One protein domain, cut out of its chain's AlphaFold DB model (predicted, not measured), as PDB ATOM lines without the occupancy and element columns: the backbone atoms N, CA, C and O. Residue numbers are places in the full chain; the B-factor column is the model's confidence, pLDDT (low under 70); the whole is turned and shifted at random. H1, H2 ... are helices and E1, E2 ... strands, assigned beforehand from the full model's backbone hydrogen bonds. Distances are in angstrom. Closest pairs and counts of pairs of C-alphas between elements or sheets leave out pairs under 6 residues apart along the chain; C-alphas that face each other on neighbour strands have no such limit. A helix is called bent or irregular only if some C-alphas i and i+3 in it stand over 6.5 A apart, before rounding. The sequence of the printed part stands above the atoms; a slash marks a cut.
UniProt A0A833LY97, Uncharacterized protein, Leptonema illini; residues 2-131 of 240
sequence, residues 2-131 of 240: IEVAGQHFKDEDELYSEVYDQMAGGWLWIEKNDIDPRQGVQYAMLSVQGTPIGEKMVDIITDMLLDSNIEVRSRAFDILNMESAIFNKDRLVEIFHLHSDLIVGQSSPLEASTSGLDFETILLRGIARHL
ATOM      1  N   ILE A   2      85.073 140.789 141.979       78.12
ATOM      2  CA  ILE A   2      86.431 140.398 141.612       78.12
ATOM      3  C   ILE A   2      86.786 141.197 140.356       78.12
ATOM      4  O   ILE A   2      85.929 141.364 139.494       78.12
ATOM      5  N   GLU A   3      88.009 141.714 140.259       78.75
ATOM      6  CA  GLU A   3      88.498 142.406 139.064       78.75
ATOM      7  C   GLU A   3      89.742 141.694 138.522       78.75
ATOM      8  O   GLU A   3      90.684 141.459 139.277       78.75
ATOM      9  N   VAL A   4      89.731 141.343 137.234       73.62
ATOM     10  CA  VAL A   4      90.848 140.692 136.525       73.62
ATOM     11  C   VAL A   4      91.028 141.392 135.191       73.62
ATOM     12  O   VAL A   4      90.073 141.472 134.423       73.62
ATOM     13  N   ALA A   5      92.225 141.920 134.916       70.81
ATOM     14  CA  ALA A   5      92.533 142.611 133.658       70.81
ATOM     15  C   ALA A   5      91.464 143.653 133.225       70.81
ATOM     16  O   ALA A   5      91.147 143.789 132.048       70.81
ATOM     17  N   GLY A   6      90.870 144.377 134.185       71.94
ATOM     18  CA  GLY A   6      89.826 145.382 133.933       71.94
ATOM     19  C   GLY A   6      88.407 144.835 133.707       71.94
ATOM     20  O   GLY A   6      87.494 145.616 133.435       71.94
ATOM     21  N   GLN A   7      88.190 143.523 133.829       76.25
ATOM     22  CA  GLN A   7      86.865 142.898 133.828       76.25
ATOM     23  C   GLN A   7      86.365 142.676 135.255       76.25
ATOM     24  O   GLN A   7      87.141 142.309 136.135       76.25
ATOM     25  N   HIS A   8      85.063 142.872 135.483       81.62
ATOM     26  CA  HIS A   8      84.439 142.719 136.797       81.62
ATOM     27  C   HIS A   8      83.530 141.493 136.856       81.62
ATOM     28  O   HIS A   8      82.576 141.388 136.087       81.62
ATOM     29  N   PHE A   9      83.763 140.648 137.854       82.94
ATOM     30  CA  PHE A   9      82.974 139.457 138.157       82.94
ATOM     31  C   PHE A   9      82.253 139.644 139.490       82.94
ATOM     32  O   PHE A   9      82.789 140.222 140.448       82.94
ATOM     33  N   LYS A  10      81.011 139.186 139.576       84.88
ATOM     34  CA  LYS A  10      80.184 139.256 140.784       84.88
ATOM     35  C   LYS A  10      80.767 138.353 141.865       84.88
ATOM     36  O   LYS A  10      80.968 138.826 142.993       84.88
ATOM     37  N   ASP A  11      81.101 137.123 141.488       84.69
ATOM     38  CA  ASP A  11      81.562 136.031 142.344       84.69
ATOM     39  C   ASP A  11      82.536 135.087 141.609       84.69
ATOM     40  O   ASP A  11      83.006 135.379 140.509       84.69
ATOM     41  N   GLU A  12      82.911 134.002 142.287       80.88
ATOM     42  CA  GLU A  12      83.856 132.993 141.798       80.88
ATOM     43  C   GLU A  12      83.259 132.111 140.704       80.88
ATOM     44  O   GLU A  12      83.981 131.738 139.787       80.88
ATOM     45  N   ASP A  13      81.956 131.834 140.758       85.19
ATOM     46  CA  ASP A  13      81.277 131.022 139.746       85.19
ATOM     47  C   ASP A  13      81.258 131.752 138.393       85.19
ATOM     48  O   ASP A  13      81.467 131.135 137.347       85.19
ATOM     49  N   GLU A  14      81.058 133.077 138.397       85.62
ATOM     50  CA  GLU A  14      81.132 133.899 137.181       85.62
ATOM     51  C   GLU A  14      82.566 133.971 136.634       85.62
ATOM     52  O   GLU A  14      82.755 133.875 135.423       85.62
ATOM     53  N   LEU A  15      83.579 134.067 137.506       84.00
ATOM     54  CA  LEU A  15      84.985 133.999 137.090       84.00
ATOM     55  C   LEU A  15      85.330 132.624 136.494       84.00
ATOM     56  O   LEU A  15      85.941 132.562 135.430       84.00
ATOM     57  N   TYR A  16      84.931 131.532 137.153       86.12
ATOM     58  CA  TYR A  16      85.137 130.169 136.659       86.12
ATOM     59  C   TYR A  16      84.491 129.985 135.288       86.12
ATOM     60  O   TYR A  16      85.146 129.519 134.358       86.12
ATOM     61  N   SER A  17      83.217 130.372 135.160       86.00
ATOM     62  CA  SER A  17      82.450 130.208 133.921       86.00
ATOM     63  C   SER A  17      83.103 130.961 132.766       86.00
ATOM     64  O   SER A  17      83.255 130.397 131.688       86.00
ATOM     65  N   GLU A  18      83.563 132.191 133.006       86.31
ATOM     66  CA  GLU A  18      84.259 132.976 131.988       86.31
ATOM     67  C   GLU A  18      85.586 132.323 131.577       86.31
ATOM     68  O   GLU A  18      85.851 132.150 130.389       86.31
ATOM     69  N   VAL A  19      86.424 131.917 132.541       83.81
ATOM     70  CA  VAL A  19      87.704 131.251 132.240       83.81
ATOM     71  C   VAL A  19      87.460 129.961 131.453       83.81
ATOM     72  O   VAL A  19      88.148 129.710 130.461       83.81
ATOM     73  N   TYR A  20      86.460 129.173 131.852       85.06
ATOM     74  CA  TYR A  20      86.076 127.946 131.162       85.06
ATOM     75  C   TYR A  20      85.623 128.227 129.727       85.06
ATOM     76  O   TYR A  20      86.153 127.626 128.792       85.06
ATOM     77  N   ASP A  21      84.690 129.160 129.535       85.19
ATOM     78  CA  ASP A  21      84.147 129.504 128.218       85.19
ATOM     79  C   ASP A  21      85.238 130.035 127.288       85.19
ATOM     80  O   ASP A  21      85.290 129.674 126.108       85.19
ATOM     81  N   GLN A  22      86.167 130.835 127.812       82.62
ATOM     82  CA  GLN A  22      87.290 131.318 127.022       82.62
ATOM     83  C   GLN A  22      88.295 130.205 126.689       82.62
ATOM     84  O   GLN A  22      88.793 130.163 125.558       82.62
ATOM     85  N   MET A  23      88.584 129.275 127.610       81.75
ATOM     86  CA  MET A  23      89.416 128.102 127.306       81.75
ATOM     87  C   MET A  23      88.753 127.199 126.264       81.75
ATOM     88  O   MET A  23      89.404 126.810 125.295       81.75
ATOM     89  N   ALA A  24      87.463 126.905 126.418       81.19
ATOM     90  CA  ALA A  24      86.699 126.086 125.482       81.19
ATOM     91  C   ALA A  24      86.570 126.760 124.108       81.19
ATOM     92  O   ALA A  24      86.666 126.098 123.078       81.19
ATOM     93  N   GLY A  25      86.394 128.083 124.082       72.88
ATOM     94  CA  GLY A  25      86.339 128.870 122.855       72.88
ATOM     95  C   GLY A  25      87.698 129.025 122.172       72.88
ATOM     96  O   GLY A  25      87.744 129.253 120.966       72.88
ATOM     97  N   GLY A  26      88.794 128.881 122.919       69.06
ATOM     98  CA  GLY A  26      90.157 129.052 122.428       69.06
ATOM     99  C   GLY A  26      90.694 130.477 122.473       69.06
ATOM    100  O   GLY A  26      91.662 130.767 121.774       69.06
ATOM    101  N   TRP A  27      90.100 131.338 123.301       66.50
ATOM    102  CA  TRP A  27      90.405 132.768 123.368       66.50
ATOM    103  C   TRP A  27      90.727 133.260 124.782       66.50
ATOM    104  O   TRP A  27      90.394 134.394 125.115       66.50
ATOM    105  N   LEU A  28      91.341 132.417 125.619       65.12
ATOM    106  CA  LEU A  28      91.651 132.769 127.006       65.12
ATOM    107  C   LEU A  28      92.430 134.091 127.097       65.12
ATOM    108  O   LEU A  28      93.587 134.168 126.696       65.12
ATOM    109  N   TRP A  29      91.745 135.109 127.620       62.00
ATOM    110  CA  TRP A  29      92.176 136.493 127.810       62.00
ATOM    111  C   TRP A  29      92.787 137.150 126.569       62.00
ATOM    112  O   TRP A  29      93.658 138.004 126.690       62.00
ATOM    113  N   ILE A  30      92.313 136.775 125.380       54.25
ATOM    114  CA  ILE A  30      92.682 137.427 124.121       54.25
ATOM    115  C   ILE A  30      91.962 138.772 124.050       54.25
ATOM    116  O   ILE A  30      90.740 138.821 123.865       54.25
ATOM    117  N   GLU A  31      92.701 139.881 124.142       53.56
ATOM    118  CA  GLU A  31      92.159 141.127 123.612       53.56
ATOM    119  C   GLU A  31      91.923 140.925 122.113       53.56
ATOM    120  O   GLU A  31      92.687 140.245 121.436       53.56
ATOM    121  N   LYS A  32      90.872 141.533 121.553       45.81
ATOM    122  CA  LYS A  32      90.425 141.381 120.150       45.81
ATOM    123  C   LYS A  32      91.530 141.554 119.074       45.81
ATOM    124  O   LYS A  32      91.270 141.296 117.902       45.81
ATOM    125  N   ASN A  33      92.730 141.999 119.457       47.66
ATOM    126  CA  ASN A  33      93.890 142.232 118.604       47.66
ATOM    127  C   ASN A  33      95.155 141.433 118.996       47.66
ATOM    128  O   ASN A  33      96.192 141.660 118.370       47.66
ATOM    129  N   ASP A  34      95.111 140.534 119.986       52.31
ATOM    130  CA  ASP A  34      96.288 139.734 120.334       52.31
ATOM    131  C   ASP A  34      96.553 138.684 119.254       52.31
ATOM    132  O   ASP A  34      95.691 137.895 118.869       52.31
ATOM    133  N   ILE A  35      97.785 138.697 118.747       52.94
ATOM    134  CA  ILE A  35      98.264 137.761 117.722       52.94
ATOM    135  C   ILE A  35      98.561 136.385 118.348       52.94
ATOM    136  O   ILE A  35      98.556 135.378 117.642       52.94
ATOM    137  N   ASP A  36      98.798 136.337 119.665       60.19
ATOM    138  CA  ASP A  36      99.122 135.126 120.419       60.19
ATOM    139  C   ASP A  36      98.294 135.053 121.722       60.19
ATOM    140  O   ASP A  36      98.475 135.912 122.593       60.19
ATOM    141  N   PRO A  37      97.446 134.017 121.904       59.97
ATOM    142  CA  PRO A  37      96.699 133.760 123.139       59.97
ATOM    143  C   PRO A  37      97.539 133.794 124.419       59.97
ATOM    144  O   PRO A  37      97.038 134.087 125.502       59.97
ATOM    145  N   ARG A  38      98.835 133.489 124.311       63.66
ATOM    146  CA  ARG A  38      99.745 133.376 125.456       63.66
ATOM    147  C   ARG A  38     100.023 134.710 126.127       63.66
ATOM    148  O   ARG A  38     100.160 134.748 127.347       63.66
ATOM    149  N   GLN A  39     100.099 135.791 125.349       66.88
ATOM    150  CA  GLN A  39     100.349 137.121 125.906       66.88
ATOM    151  C   GLN A  39      99.184 137.547 126.799       66.88
ATOM    152  O   GLN A  39      99.418 137.995 127.917       66.88
ATOM    153  N   GLY A  40      97.950 137.304 126.356       70.38
ATOM    154  CA  GLY A  40      96.738 137.578 127.126       70.38
ATOM    155  C   GLY A  40      96.722 136.879 128.485       70.38
ATOM    156  O   GLY A  40      96.551 137.523 129.520       70.38
ATOM    157  N   VAL A  41      97.003 135.570 128.508       72.62
ATOM    158  CA  VAL A  41      97.083 134.803 129.763       72.62
ATOM    159  C   VAL A  41      98.194 135.317 130.672       72.62
ATOM    160  O   VAL A  41      97.976 135.493 131.870       72.62
ATOM    161  N   GLN A  42      99.376 135.589 130.117       73.38
ATOM    162  CA  GLN A  42     100.491 136.104 130.902       73.38
ATOM    163  C   GLN A  42     100.153 137.466 131.522       73.38
ATOM    164  O   GLN A  42     100.376 137.664 132.716       73.38
ATOM    165  N   TYR A  43      99.556 138.387 130.760       73.75
ATOM    166  CA  TYR A  43      99.102 139.678 131.284       73.75
ATOM    167  C   TYR A  43      98.018 139.523 132.348       73.75
ATOM    168  O   TYR A  43      98.090 140.191 133.382       73.75
ATOM    169  N   ALA A  44      97.053 138.624 132.138       75.31
ATOM    170  CA  ALA A  44      96.014 138.338 133.119       75.31
ATOM    171  C   ALA A  44      96.633 137.844 134.434       75.31
ATOM    172  O   ALA A  44      96.393 138.463 135.472       75.31
ATOM    173  N   MET A  45      97.508 136.831 134.390       79.00
ATOM    174  CA  MET A  45      98.177 136.296 135.584       79.00
ATOM    175  C   MET A  45      99.076 137.331 136.269       79.00
ATOM    176  O   MET A  45      99.053 137.435 137.496       79.00
ATOM    177  N   LEU A  46      99.811 138.147 135.506       78.19
ATOM    178  CA  LEU A  46     100.617 139.246 136.050       78.19
ATOM    179  C   LEU A  46      99.754 140.311 136.739       78.19
ATOM    180  O   LEU A  46     100.144 140.830 137.783       78.19
ATOM    181  N   SER A  47      98.573 140.624 136.194       76.06
ATOM    182  CA  SER A  47      97.684 141.656 136.748       76.06
ATOM    183  C   SER A  47      97.106 141.294 138.119       76.06
ATOM    184  O   SER A  47      96.772 142.183 138.902       76.06
ATOM    185  N   VAL A  48      97.026 139.996 138.429       78.44
ATOM    186  CA  VAL A  48      96.467 139.474 139.685       78.44
ATOM    187  C   VAL A  48      97.520 138.825 140.588       78.44
ATOM    188  O   VAL A  48      97.178 138.297 141.651       78.44
ATOM    189  N   GLN A  49      98.794 138.849 140.191       82.44
ATOM    190  CA  GLN A  49      99.869 138.161 140.896       82.44
ATOM    191  C   GLN A  49     100.003 138.660 142.342       82.44
ATOM    192  O   GLN A  49     100.052 139.860 142.609       82.44
ATOM    193  N   GLY A  50     100.079 137.724 143.293       78.50
ATOM    194  CA  GLY A  50     100.205 138.041 144.720       78.50
ATOM    195  C   GLY A  50      98.924 138.585 145.362       78.50
ATOM    196  O   GLY A  50      98.977 139.113 146.473       78.50
ATOM    197  N   THR A  51      97.781 138.473 144.681       82.25
ATOM    198  CA  THR A  51      96.464 138.822 145.227       82.25
ATOM    199  C   THR A  51      95.630 137.561 145.486       82.25
ATOM    200  O   THR A  51      95.831 136.553 144.806       82.25
ATOM    201  N   PRO A  52      94.616 137.618 146.374       83.50
ATOM    202  CA  PRO A  52      93.671 136.510 146.561       83.50
ATOM    203  C   PRO A  52      92.908 136.117 145.287       83.50
ATOM    204  O   PRO A  52      92.356 135.029 145.202       83.50
ATOM    205  N   ILE A  53      92.823 137.019 144.305       80.94
ATOM    206  CA  ILE A  53      92.187 136.743 143.012       80.94
ATOM    207  C   ILE A  53      93.115 135.884 142.149       80.94
ATOM    208  O   ILE A  53      92.651 134.953 141.498       80.94
ATOM    209  N   GLY A  54      94.422 136.152 142.191       82.44
ATOM    210  CA  GLY A  54      95.421 135.344 141.498       82.44
ATOM    211  C   GLY A  54      95.469 133.910 142.009       82.44
ATOM    212  O   GLY A  54      95.493 132.992 141.199       82.44
ATOM    213  N   GLU A  55      95.396 133.710 143.328       85.56
ATOM    214  CA  GLU A  55      95.308 132.368 143.929       85.56
ATOM    215  C   GLU A  55      94.098 131.593 143.388       85.56
ATOM    216  O   GLU A  55      94.242 130.472 142.910       85.56
ATOM    217  N   LYS A  56      92.926 132.236 143.337       84.88
ATOM    218  CA  LYS A  56      91.707 131.624 142.787       84.88
ATOM    219  C   LYS A  56      91.824 131.299 141.306       84.88
ATOM    220  O   LYS A  56      91.369 130.247 140.879       84.88
ATOM    221  N   MET A  57      92.424 132.183 140.511       84.38
ATOM    222  CA  MET A  57      92.657 131.899 139.093       84.38
ATOM    223  C   MET A  57      93.563 130.682 138.906       84.38
ATOM    224  O   MET A  57      93.285 129.850 138.046       84.38
ATOM    225  N   VAL A  58      94.614 130.553 139.719       88.75
ATOM    226  CA  VAL A  58      95.481 129.369 139.698       88.75
ATOM    227  C   VAL A  58      94.704 128.112 140.079       88.75
ATOM    228  O   VAL A  58      94.857 127.102 139.393       88.75
ATOM    229  N   ASP A  59      93.857 128.161 141.109       89.94
ATOM    230  CA  ASP A  59      93.029 127.017 141.514       89.94
ATOM    231  C   ASP A  59      92.083 126.582 140.384       89.94
ATOM    232  O   ASP A  59      92.072 125.411 140.011       89.94
ATOM    233  N   ILE A  60      91.386 127.533 139.754       89.94
ATOM    234  CA  ILE A  60      90.496 127.276 138.609       89.94
ATOM    235  C   ILE A  60      91.258 126.600 137.459       89.94
ATOM    236  O   ILE A  60      90.811 125.591 136.917       89.94
ATOM    237  N   ILE A  61      92.428 127.131 137.089       90.94
ATOM    238  CA  ILE A  61      93.247 126.562 136.007       90.94
ATOM    239  C   ILE A  61      93.782 125.177 136.399       90.94
ATOM    240  O   ILE A  61      93.888 124.295 135.547       90.94
ATOM    241  N   THR A  62      94.105 124.969 137.678       93.88
ATOM    242  CA  THR A  62      94.555 123.672 138.201       93.88
ATOM    243  C   THR A  62      93.451 122.624 138.086       93.88
ATOM    244  O   THR A  62      93.720 121.524 137.608       93.88
ATOM    245  N   ASP A  63      92.208 122.972 138.426       92.62
ATOM    246  CA  ASP A  63      91.053 122.080 138.267       92.62
ATOM    247  C   ASP A  63      90.799 121.741 136.786       92.62
ATOM    248  O   ASP A  63      90.477 120.601 136.442       92.62
ATOM    249  N   MET A  64      91.039 122.692 135.878       92.81
ATOM    250  CA  MET A  64      90.909 122.486 134.429       92.81
ATOM    251  C   MET A  64      91.945 121.521 133.835       92.81
ATOM    252  O   MET A  64      91.725 121.008 132.737       92.81
ATOM    253  N   LEU A  65      93.031 121.190 134.547       93.50
ATOM    254  CA  LEU A  65      93.938 120.102 134.142       93.50
ATOM    255  C   LEU A  65      93.229 118.738 134.123       93.50
ATOM    256  O   LEU A  65      93.678 117.823 133.433       93.50
ATOM    257  N   LEU A  66      92.119 118.609 134.854       94.50
ATOM    258  CA  LEU A  66      91.304 117.400 134.964       94.50
ATOM    259  C   LEU A  66      90.005 117.475 134.151       94.50
ATOM    260  O   LEU A  66      89.163 116.582 134.256       94.50
ATOM    261  N   ASP A  67      89.818 118.529 133.350       93.44
ATOM    262  CA  ASP A  67      88.562 118.759 132.638       93.44
ATOM    263  C   ASP A  67      88.205 117.592 131.705       93.44
ATOM    264  O   ASP A  67      89.072 116.963 131.109       93.44
ATOM    265  N   SER A  68      86.925 117.280 131.518       90.75
ATOM    266  CA  SER A  68      86.524 116.218 130.579       90.75
ATOM    267  C   SER A  68      86.800 116.579 129.110       90.75
ATOM    268  O   SER A  68      87.104 115.701 128.292       90.75
ATOM    269  N   ASN A  69      86.757 117.869 128.777       90.19
ATOM    270  CA  ASN A  69      87.070 118.402 127.465       90.19
ATOM    271  C   ASN A  69      88.590 118.486 127.279       90.19
ATOM    272  O   ASN A  69      89.283 119.283 127.912       90.19
ATOM    273  N   ILE A  70      89.115 117.676 126.355       87.62
ATOM    274  CA  ILE A  70      90.552 117.626 126.062       87.62
ATOM    275  C   ILE A  70      91.110 118.973 125.597       87.62
ATOM    276  O   ILE A  70      92.256 119.284 125.893       87.62
ATOM    277  N   GLU A  71      90.310 119.801 124.928       86.94
ATOM    278  CA  GLU A  71      90.755 121.116 124.477       86.94
ATOM    279  C   GLU A  71      90.929 122.113 125.631       86.94
ATOM    280  O   GLU A  71      91.813 122.970 125.575       86.94
ATOM    281  N   VAL A  72      90.104 121.998 126.679       87.50
ATOM    282  CA  VAL A  72      90.242 122.787 127.914       87.50
ATOM    283  C   VAL A  72      91.470 122.304 128.682       87.50
ATOM    284  O   VAL A  72      92.352 123.113 128.972       87.50
ATOM    285  N   ARG A  73      91.604 120.982 128.888       90.69
ATOM    286  CA  ARG A  73      92.801 120.394 129.520       90.69
ATOM    287  C   ARG A  73      94.084 120.820 128.828       90.69
ATOM    288  O   ARG A  73      95.018 121.265 129.483       90.69
ATOM    289  N   SER A  74      94.130 120.719 127.503       88.38
ATOM    290  CA  SER A  74      95.290 121.114 126.707       88.38
ATOM    291  C   SER A  74      95.759 122.528 126.991       88.38
ATOM    292  O   SER A  74      96.957 122.759 127.130       88.38
ATOM    293  N   ARG A  75      94.822 123.470 127.104       86.56
ATOM    294  CA  ARG A  75      95.147 124.869 127.381       86.56
ATOM    295  C   ARG A  75      95.607 125.057 128.816       86.56
ATOM    296  O   ARG A  75      96.589 125.757 129.032       86.56
ATOM    297  N   ALA A  76      94.977 124.387 129.779       90.12
ATOM    298  CA  ALA A  76      95.464 124.377 131.156       90.12
ATOM    299  C   ALA A  76      96.908 123.837 131.242       90.12
ATOM    300  O   ALA A  76      97.754 124.436 131.909       90.12
ATOM    301  N   PHE A  77      97.233 122.778 130.491       91.12
ATOM    302  CA  PHE A  77      98.597 122.246 130.388       91.12
ATOM    303  C   PHE A  77      99.572 123.207 129.693       91.12
ATOM    304  O   PHE A  77     100.711 123.340 130.143       91.12
ATOM    305  N   ASP A  78      99.151 123.927 128.650       87.00
ATOM    306  CA  ASP A  78      99.977 124.979 128.045       87.00
ATOM    307  C   ASP A  78     100.315 126.080 129.068       87.00
ATOM    308  O   ASP A  78     101.464 126.526 129.140       87.00
ATOM    309  N   ILE A  79      99.358 126.474 129.915       87.06
ATOM    310  CA  ILE A  79      99.585 127.453 130.993       87.06
ATOM    311  C   ILE A  79     100.540 126.894 132.043       87.06
ATOM    312  O   ILE A  79     101.494 127.578 132.410       87.06
ATOM    313  N   LEU A  80     100.345 125.650 132.486       90.81
ATOM    314  CA  LEU A  80     101.261 124.986 133.417       90.81
ATOM    315  C   LEU A  80     102.693 124.945 132.865       90.81
ATOM    316  O   LEU A  80     103.649 125.216 133.593       90.81
ATOM    317  N   ASN A  81     102.858 124.655 131.573       88.38
ATOM    318  CA  ASN A  81     104.165 124.631 130.922       88.38
ATOM    319  C   ASN A  81     104.845 126.014 130.915       88.38
ATOM    320  O   ASN A  81     106.059 126.100 131.117       88.38
ATOM    321  N   MET A  82     104.077 127.086 130.692       84.50
ATOM    322  CA  MET A  82     104.596 128.459 130.636       84.50
ATOM    323  C   MET A  82     104.854 129.051 132.028       84.50
ATOM    324  O   MET A  82     105.918 129.620 132.264       84.50
ATOM    325  N   GLU A  83     103.919 128.868 132.959       85.69
ATOM    326  CA  GLU A  83     103.860 129.583 134.241       85.69
ATOM    327  C   GLU A  83     103.895 128.637 135.458       85.69
ATOM    328  O   GLU A  83     103.406 128.959 136.532       85.69
ATOM    329  N   SER A  84     104.521 127.463 135.332       88.38
ATOM    330  CA  SER A  84     104.652 126.440 136.397       88.38
ATOM    331  C   SER A  84     104.957 126.936 137.823       88.38
ATOM    332  O   SER A  84     104.563 126.291 138.794       88.38
ATOM    333  N   ALA A  85     105.653 128.067 137.974       86.94
ATOM    334  CA  ALA A  85     106.030 128.629 139.270       86.94
ATOM    335  C   ALA A  85     104.842 129.107 140.122       86.94
ATOM    336  O   ALA A  85     104.996 129.221 141.335       86.94
ATOM    337  N   ILE A  86     103.684 129.390 139.518       86.50
ATOM    338  CA  ILE A  86     102.510 129.887 140.254       86.50
ATOM    339  C   ILE A  86     101.610 128.764 140.775       86.50
ATOM    340  O   ILE A  86     100.772 129.013 141.634       86.50
ATOM    341  N   PHE A  87     101.778 127.541 140.270       91.31
ATOM    342  CA  PHE A  87     100.945 126.397 140.630       91.31
ATOM    343  C   PHE A  87     101.346 125.797 141.979       91.31
ATOM    344  O   PHE A  87     102.526 125.744 142.334       91.31
ATOM    345  N   ASN A  88     100.357 125.288 142.713       91.25
ATOM    346  CA  ASN A  88     100.578 124.607 143.982       91.25
ATOM    347  C   ASN A  88     101.159 123.197 143.758       91.25
ATOM    348  O   ASN A  88     100.520 122.348 143.137       91.25
ATOM    349  N   LYS A  89     102.355 122.935 144.308       92.25
ATOM    350  CA  LYS A  89     103.043 121.637 144.199       92.25
ATOM    351  C   LYS A  89     102.161 120.464 144.631       92.25
ATOM    352  O   LYS A  89     102.068 119.486 143.898       92.25
ATOM    353  N   ASP A  90     101.533 120.555 145.799       93.25
ATOM    354  CA  ASP A  90     100.799 119.437 146.401       93.25
ATOM    355  C   ASP A  90      99.584 119.054 145.548       93.25
ATOM    356  O   ASP A  90      99.314 117.870 145.360       93.25
ATOM    357  N   ARG A  91      98.918 120.043 144.935       94.25
ATOM    358  CA  ARG A  91      97.844 119.803 143.959       94.25
ATOM    359  C   ARG A  91      98.338 119.140 142.680       94.25
ATOM    360  O   ARG A  91      97.708 118.205 142.200       94.25
ATOM    361  N   LEU A  92      99.474 119.575 142.132       95.06
ATOM    362  CA  LEU A  92     100.046 118.931 140.944       95.06
ATOM    363  C   LEU A  92     100.445 117.472 141.224       95.06
ATOM    364  O   LEU A  92     100.258 116.606 140.373       95.06
ATOM    365  N   VAL A  93     100.966 117.196 142.422       93.81
ATOM    366  CA  VAL A  93     101.314 115.841 142.876       93.81
ATOM    367  C   VAL A  93     100.061 114.984 143.062       93.81
ATOM    368  O   VAL A  93     100.032 113.841 142.609       93.81
ATOM    369  N   GLU A  94      99.007 115.537 143.667       94.44
ATOM    370  CA  GLU A  94      97.696 114.884 143.766       94.44
ATOM    371  C   GLU A  94      97.171 114.495 142.377       94.44
ATOM    372  O   GLU A  94      96.828 113.333 142.150       94.44
ATOM    373  N   ILE A  95      97.198 115.432 141.423       94.00
ATOM    374  CA  ILE A  95      96.803 115.203 140.028       94.00
ATOM    375  C   ILE A  95      97.627 114.075 139.395       94.00
ATOM    376  O   ILE A  95      97.060 113.156 138.801       94.00
ATOM    377  N   PHE A  96      98.952 114.107 139.560       91.69
ATOM    378  CA  PHE A  96      99.858 113.104 138.998       91.69
ATOM    379  C   PHE A  96      99.548 111.686 139.499       91.69
ATOM    380  O   PHE A  96      99.557 110.739 138.712       91.69
ATOM    381  N   HIS A  97      99.238 111.530 140.788       90.19
ATOM    382  CA  HIS A  97      98.983 110.215 141.380       90.19
ATOM    383  C   HIS A  97      97.551 109.707 141.186       90.19
ATOM    384  O   HIS A  97      97.359 108.501 141.028       90.19
ATOM    385  N   LEU A  98      96.550 110.590 141.235       91.50
ATOM    386  CA  LEU A  98      95.139 110.187 141.254       91.50
ATOM    387  C   LEU A  98      94.487 110.150 139.869       91.50
ATOM    388  O   LEU A  98      93.482 109.462 139.704       91.50
ATOM    389  N   HIS A  99      95.054 110.852 138.886       90.00
ATOM    390  CA  HIS A  99      94.427 111.066 137.578       90.00
ATOM    391  C   HIS A  99      95.332 110.666 136.408       90.00
ATOM    392  O   HIS A  99      95.286 111.258 135.329       90.00
ATOM    393  N   SER A 100      96.160 109.635 136.599       83.25
ATOM    394  CA  SER A 100      97.081 109.141 135.566       83.25
ATOM    395  C   SER A 100      96.377 108.757 134.258       83.25
ATOM    396  O   SER A 100      96.975 108.847 133.191       83.25
ATOM    397  N   ASP A 101      95.110 108.341 134.321       86.94
ATOM    398  CA  ASP A 101      94.287 107.959 133.167       86.94
ATOM    399  C   ASP A 101      93.991 109.125 132.210       86.94
ATOM    400  O   ASP A 101      93.832 108.909 131.008       86.94
ATOM    401  N   LEU A 102      93.964 110.357 132.723       85.69
ATOM    402  CA  LEU A 102      93.736 111.572 131.936       85.69
ATOM    403  C   LEU A 102      95.031 112.190 131.386       85.69
ATOM    404  O   LEU A 102      94.967 113.146 130.608       85.69
ATOM    405  N   ILE A 103      96.190 111.663 131.789       84.88
ATOM    406  CA  ILE A 103      97.492 112.333 131.657       84.88
ATOM    407  C   ILE A 103      98.496 111.453 130.907       84.88
ATOM    408  O   ILE A 103      99.110 111.894 129.935       84.88
ATOM    409  N   VAL A 104      98.666 110.200 131.332       82.38
ATOM    410  CA  VAL A 104      99.689 109.299 130.789       82.38
ATOM    411  C   VAL A 104      99.317 108.872 129.369       82.38
ATOM    412  O   VAL A 104      98.223 108.365 129.116       82.38
ATOM    413  N   GLY A 105     100.248 109.074 128.433       80.50
ATOM    414  CA  GLY A 105     100.049 108.774 127.010       80.50
ATOM    415  C   GLY A 105      99.052 109.700 126.305       80.50
ATOM    416  O   GLY A 105      98.645 109.408 125.181       80.50
ATOM    417  N   GLN A 106      98.643 110.790 126.959       85.00
ATOM    418  CA  GLN A 106      97.779 111.813 126.381       85.00
ATOM    419  C   GLN A 106      98.621 113.013 125.942       85.00
ATOM    420  O   GLN A 106      99.500 113.482 126.665       85.00
ATOM    421  N   SER A 107      98.313 113.540 124.763       82.25
ATOM    422  CA  SER A 107      98.973 114.721 124.208       82.25
ATOM    423  C   SER A 107      97.933 115.744 123.786       82.25
ATOM    424  O   SER A 107      96.778 115.411 123.513       82.25
ATOM    425  N   SER A 108      98.358 117.002 123.705       79.44
ATOM    426  CA  SER A 108      97.483 118.064 123.230       79.44
ATOM    427  C   SER A 108      97.076 117.818 121.768       79.44
ATOM    428  O   SER A 108      97.961 117.656 120.927       79.44
ATOM    429  N   PRO A 109      95.771 117.828 121.420       75.75
ATOM    430  CA  PRO A 109      95.329 117.768 120.032       75.75
ATOM    431  C   PRO A 109      95.455 119.130 119.333       75.75
ATOM    432  O   PRO A 109      95.156 119.242 118.147       75.75
ATOM    433  N   LEU A 110      95.868 120.182 120.050       72.31
ATOM    434  CA  LEU A 110      96.048 121.511 119.483       72.31
ATOM    435  C   LEU A 110      97.325 121.526 118.634       72.31
ATOM    436  O   LEU A 110      98.430 121.440 119.168       72.31
ATOM    437  N   GLU A 111      97.181 121.706 117.317       62.81
ATOM    438  CA  GLU A 111      98.306 121.802 116.367       62.81
ATOM    439  C   GLU A 111      99.308 122.915 116.733       62.81
ATOM    440  O   GLU A 111     100.481 122.845 116.380       62.81
ATOM    441  N   ALA A 112      98.848 123.931 117.471       56.19
ATOM    442  CA  ALA A 112      99.649 125.050 117.955       56.19
ATOM    443  C   ALA A 112     100.239 124.847 119.368       56.19
ATOM    444  O   ALA A 112     100.782 125.809 119.929       56.19
ATOM    445  N   SER A 113     100.124 123.647 119.965       61.72
ATOM    446  CA  SER A 113     100.728 123.389 121.280       61.72
ATOM    447  C   SER A 113     102.239 123.614 121.197       61.72
ATOM    448  O   SER A 113     102.918 123.148 120.282       61.72
ATOM    449  N   THR A 114     102.760 124.410 122.127       53.66
ATOM    450  CA  THR A 114     104.144 124.923 122.063       53.66
ATOM    451  C   THR A 114     105.208 123.870 122.220       53.66
ATOM    452  O   THR A 114     106.349 124.075 121.811       53.66
ATOM    453  N   SER A 115     104.864 122.814 122.938       62.12
ATOM    454  CA  SER A 115     105.849 121.955 123.556       62.12
ATOM    455  C   SER A 115     106.051 120.681 122.748       62.12
ATOM    456  O   SER A 115     107.135 120.111 122.795       62.12
ATOM    457  N   GLY A 116     105.028 120.226 122.011       73.31
ATOM    458  CA  GLY A 116     105.009 118.871 121.453       73.31
ATOM    459  C   GLY A 116     105.133 117.784 122.530       73.31
ATOM    460  O   GLY A 116     105.378 116.631 122.196       73.31
ATOM    461  N   LEU A 117     104.997 118.154 123.809       84.12
ATOM    462  CA  LEU A 117     105.146 117.269 124.956       84.12
ATOM    463  C   LEU A 117     103.787 116.701 125.344       84.12
ATOM    464  O   LEU A 117     102.762 117.382 125.262       84.12
ATOM    465  N   ASP A 118     103.796 115.461 125.813       89.81
ATOM    466  CA  ASP A 118     102.636 114.881 126.474       89.81
ATOM    467  C   ASP A 118     102.337 115.573 127.818       89.81
ATOM    468  O   ASP A 118     103.155 116.306 128.393       89.81
ATOM    469  N   PHE A 119     101.119 115.357 128.313       91.88
ATOM    470  CA  PHE A 119     100.658 115.960 129.560       91.88
ATOM    471  C   PHE A 119     101.461 115.487 130.772       91.88
ATOM    472  O   PHE A 119     101.710 116.282 131.679       91.88
ATOM    473  N   GLU A 120     101.915 114.231 130.783       92.12
ATOM    474  CA  GLU A 120     102.735 113.696 131.872       92.12
ATOM    475  C   GLU A 120     104.048 114.476 132.008       92.12
ATOM    476  O   GLU A 120     104.420 114.911 133.098       92.12
ATOM    477  N   THR A 121     104.720 114.719 130.893       91.25
ATOM    478  CA  THR A 121     105.987 115.438 130.828       91.25
ATOM    479  C   THR A 121     105.814 116.882 131.269       91.25
ATOM    480  O   THR A 121     106.635 117.394 132.034       91.25
ATOM    481  N   ILE A 122     104.742 117.547 130.831       92.31
ATOM    482  CA  ILE A 122     104.430 118.910 131.279       92.31
ATOM    483  C   ILE A 122     104.174 118.929 132.790       92.31
ATOM    484  O   ILE A 122     104.731 119.783 133.487       92.31
ATOM    485  N   LEU A 123     103.397 117.975 133.310       94.06
ATOM    486  CA  LEU A 123     103.088 117.889 134.735       94.06
ATOM    487  C   LEU A 123     104.339 117.660 135.579       94.06
ATOM    488  O   LEU A 123     104.576 118.388 136.541       94.06
ATOM    489  N   LEU A 124     105.175 116.696 135.189       93.56
ATOM    490  CA  LEU A 124     106.430 116.395 135.873       93.56
ATOM    491  C   LEU A 124     107.375 117.597 135.863       93.56
ATOM    492  O   LEU A 124     107.986 117.893 136.889       93.56
ATOM    493  N   ARG A 125     107.459 118.344 134.754       91.94
ATOM    494  CA  ARG A 125     108.233 119.597 134.697       91.94
ATOM    495  C   ARG A 125     107.656 120.665 135.625       91.94
ATOM    496  O   ARG A 125     108.429 121.377 136.271       91.94
ATOM    497  N   GLY A 126     106.329 120.762 135.710       93.31
ATOM    498  CA  GLY A 126     105.624 121.638 136.643       93.31
ATOM    499  C   GLY A 126     105.945 121.304 138.101       93.31
ATOM    500  O   GLY A 126     106.411 122.168 138.839       93.31
ATOM    501  N   ILE A 127     105.807 120.034 138.491       94.88
ATOM    502  CA  ILE A 127     106.148 119.535 139.833       94.88
ATOM    503  C   ILE A 127     107.623 119.798 140.137       94.88
ATOM    504  O   ILE A 127     107.960 120.368 141.177       94.88
ATOM    505  N   ALA A 128     108.510 119.450 139.201       94.19
ATOM    506  CA  ALA A 128     109.950 119.557 139.367       94.19
ATOM    507  C   ALA A 128     110.422 120.970 139.721       94.19
ATOM    508  O   ALA A 128     111.455 121.118 140.373       94.19
ATOM    509  N   ARG A 129     109.694 122.022 139.313       91.06
ATOM    510  CA  ARG A 129     109.985 123.428 139.659       91.06
ATOM    511  C   ARG A 129     109.996 123.708 141.153       91.06
ATOM    512  O   ARG A 129     110.746 124.599 141.548       91.06
ATOM    513  N   HIS A 130     109.250 122.924 141.920       93.31
ATOM    514  CA  HIS A 130     109.037 123.099 143.355       93.31
ATOM    515  C   HIS A 130     109.730 122.034 144.208       93.31
ATOM    516  O   HIS A 130     109.674 122.108 145.434       93.31
ATOM    517  N   LEU A 131     110.353 121.034 143.580       94.31
ATOM    518  CA  LEU A 131     111.020 119.957 144.302       94.31
ATOM    519  C   LEU A 131     112.337 120.406 144.930       94.31
ATOM    520  O   LEU A 131     113.098 121.208 144.382       94.31
TER     521      LEU A 131
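This is residues 2 to 131 of the 240 residues of an uncharacterized protein of Leptonema illini (UniProt A0A833LY97). A kinked helix, H4, lies in the middle of a mostly crossed helical body; H6 runs beside it with H5 folded back on H6, while away from H6 the helix H3 packs on H4, and H1 meets H4 near one end alone, its residues 20 to 24 on residues 71 to 75 of H4. A tiny strand hairpin, E1 and E2, sits at the far end by H1, H2 and H3. The printed part has 130 residues, mostly helix, with two antiparallel strands and then six helices along the chain. It is compact, with a radius of gyration of the C-alphas of 13.9 A and spans of 38 by 30 by 24 A.

E1, residues 2 to 4, begins at C-alpha 2 (86.431, 140.398, 141.612), and E2 is residues 7 to 9. H1 is residues 12 to 25, 19.5 A long; H2 is 37 to 48, 17.5 A; H3 is 52 to 64, 18.7 A. H4, residues 70 to 86, is 22.2 A long and irregular, C-alphas 82 and 85 being 8.8 A apart, with a kink of 55 degrees near residue 80. H5 is residues 89 to 98, and H6, residues 119 to 128, ends at C-alpha 128 (109.950, 119.557, 139.367).

E1 and E2 form a hairpin, with N 2 and O 9 at 2.8 A. The closest C-alphas of E1 and H2, Val 4 and Val 48, are 6.6 A apart. H4 is the hub. With residues 71 to 75 alone it touches H1, at a steep tilt of 65 degrees; the closest C-alphas are Met 23 and Val 72, 5.4 A. H3 and H4, a helical hairpin, touch at Met 64 and Arg 73, C-alphas 5.7 A apart. H2 and H3, also a helical hairpin, only just touch, with 3 pairs of C-alphas within 8 A, the closest Val 48 and Gly 54. H4 and H6 touch the same way at a shallow tilt of 17 degrees, C-alphas 84 and 126 closest at 4.9 A. H5 and H6, a helical hairpin, touch at Lys 89 and Ile 127, C-alphas 5.8 A apart. Every O i to N i+4 pair is within hydrogen-bond range in H1, H2, H3, H5 and H6, and 11 of 13 in H4.

The C-alphas farthest apart, Asn 33 and His 97, are 39.6 A apart. The printed part has no cut; the links H1 to H2 and H5 to H6 are long. Residues 26 to 39 and 111 to 115 have pLDDT under 70.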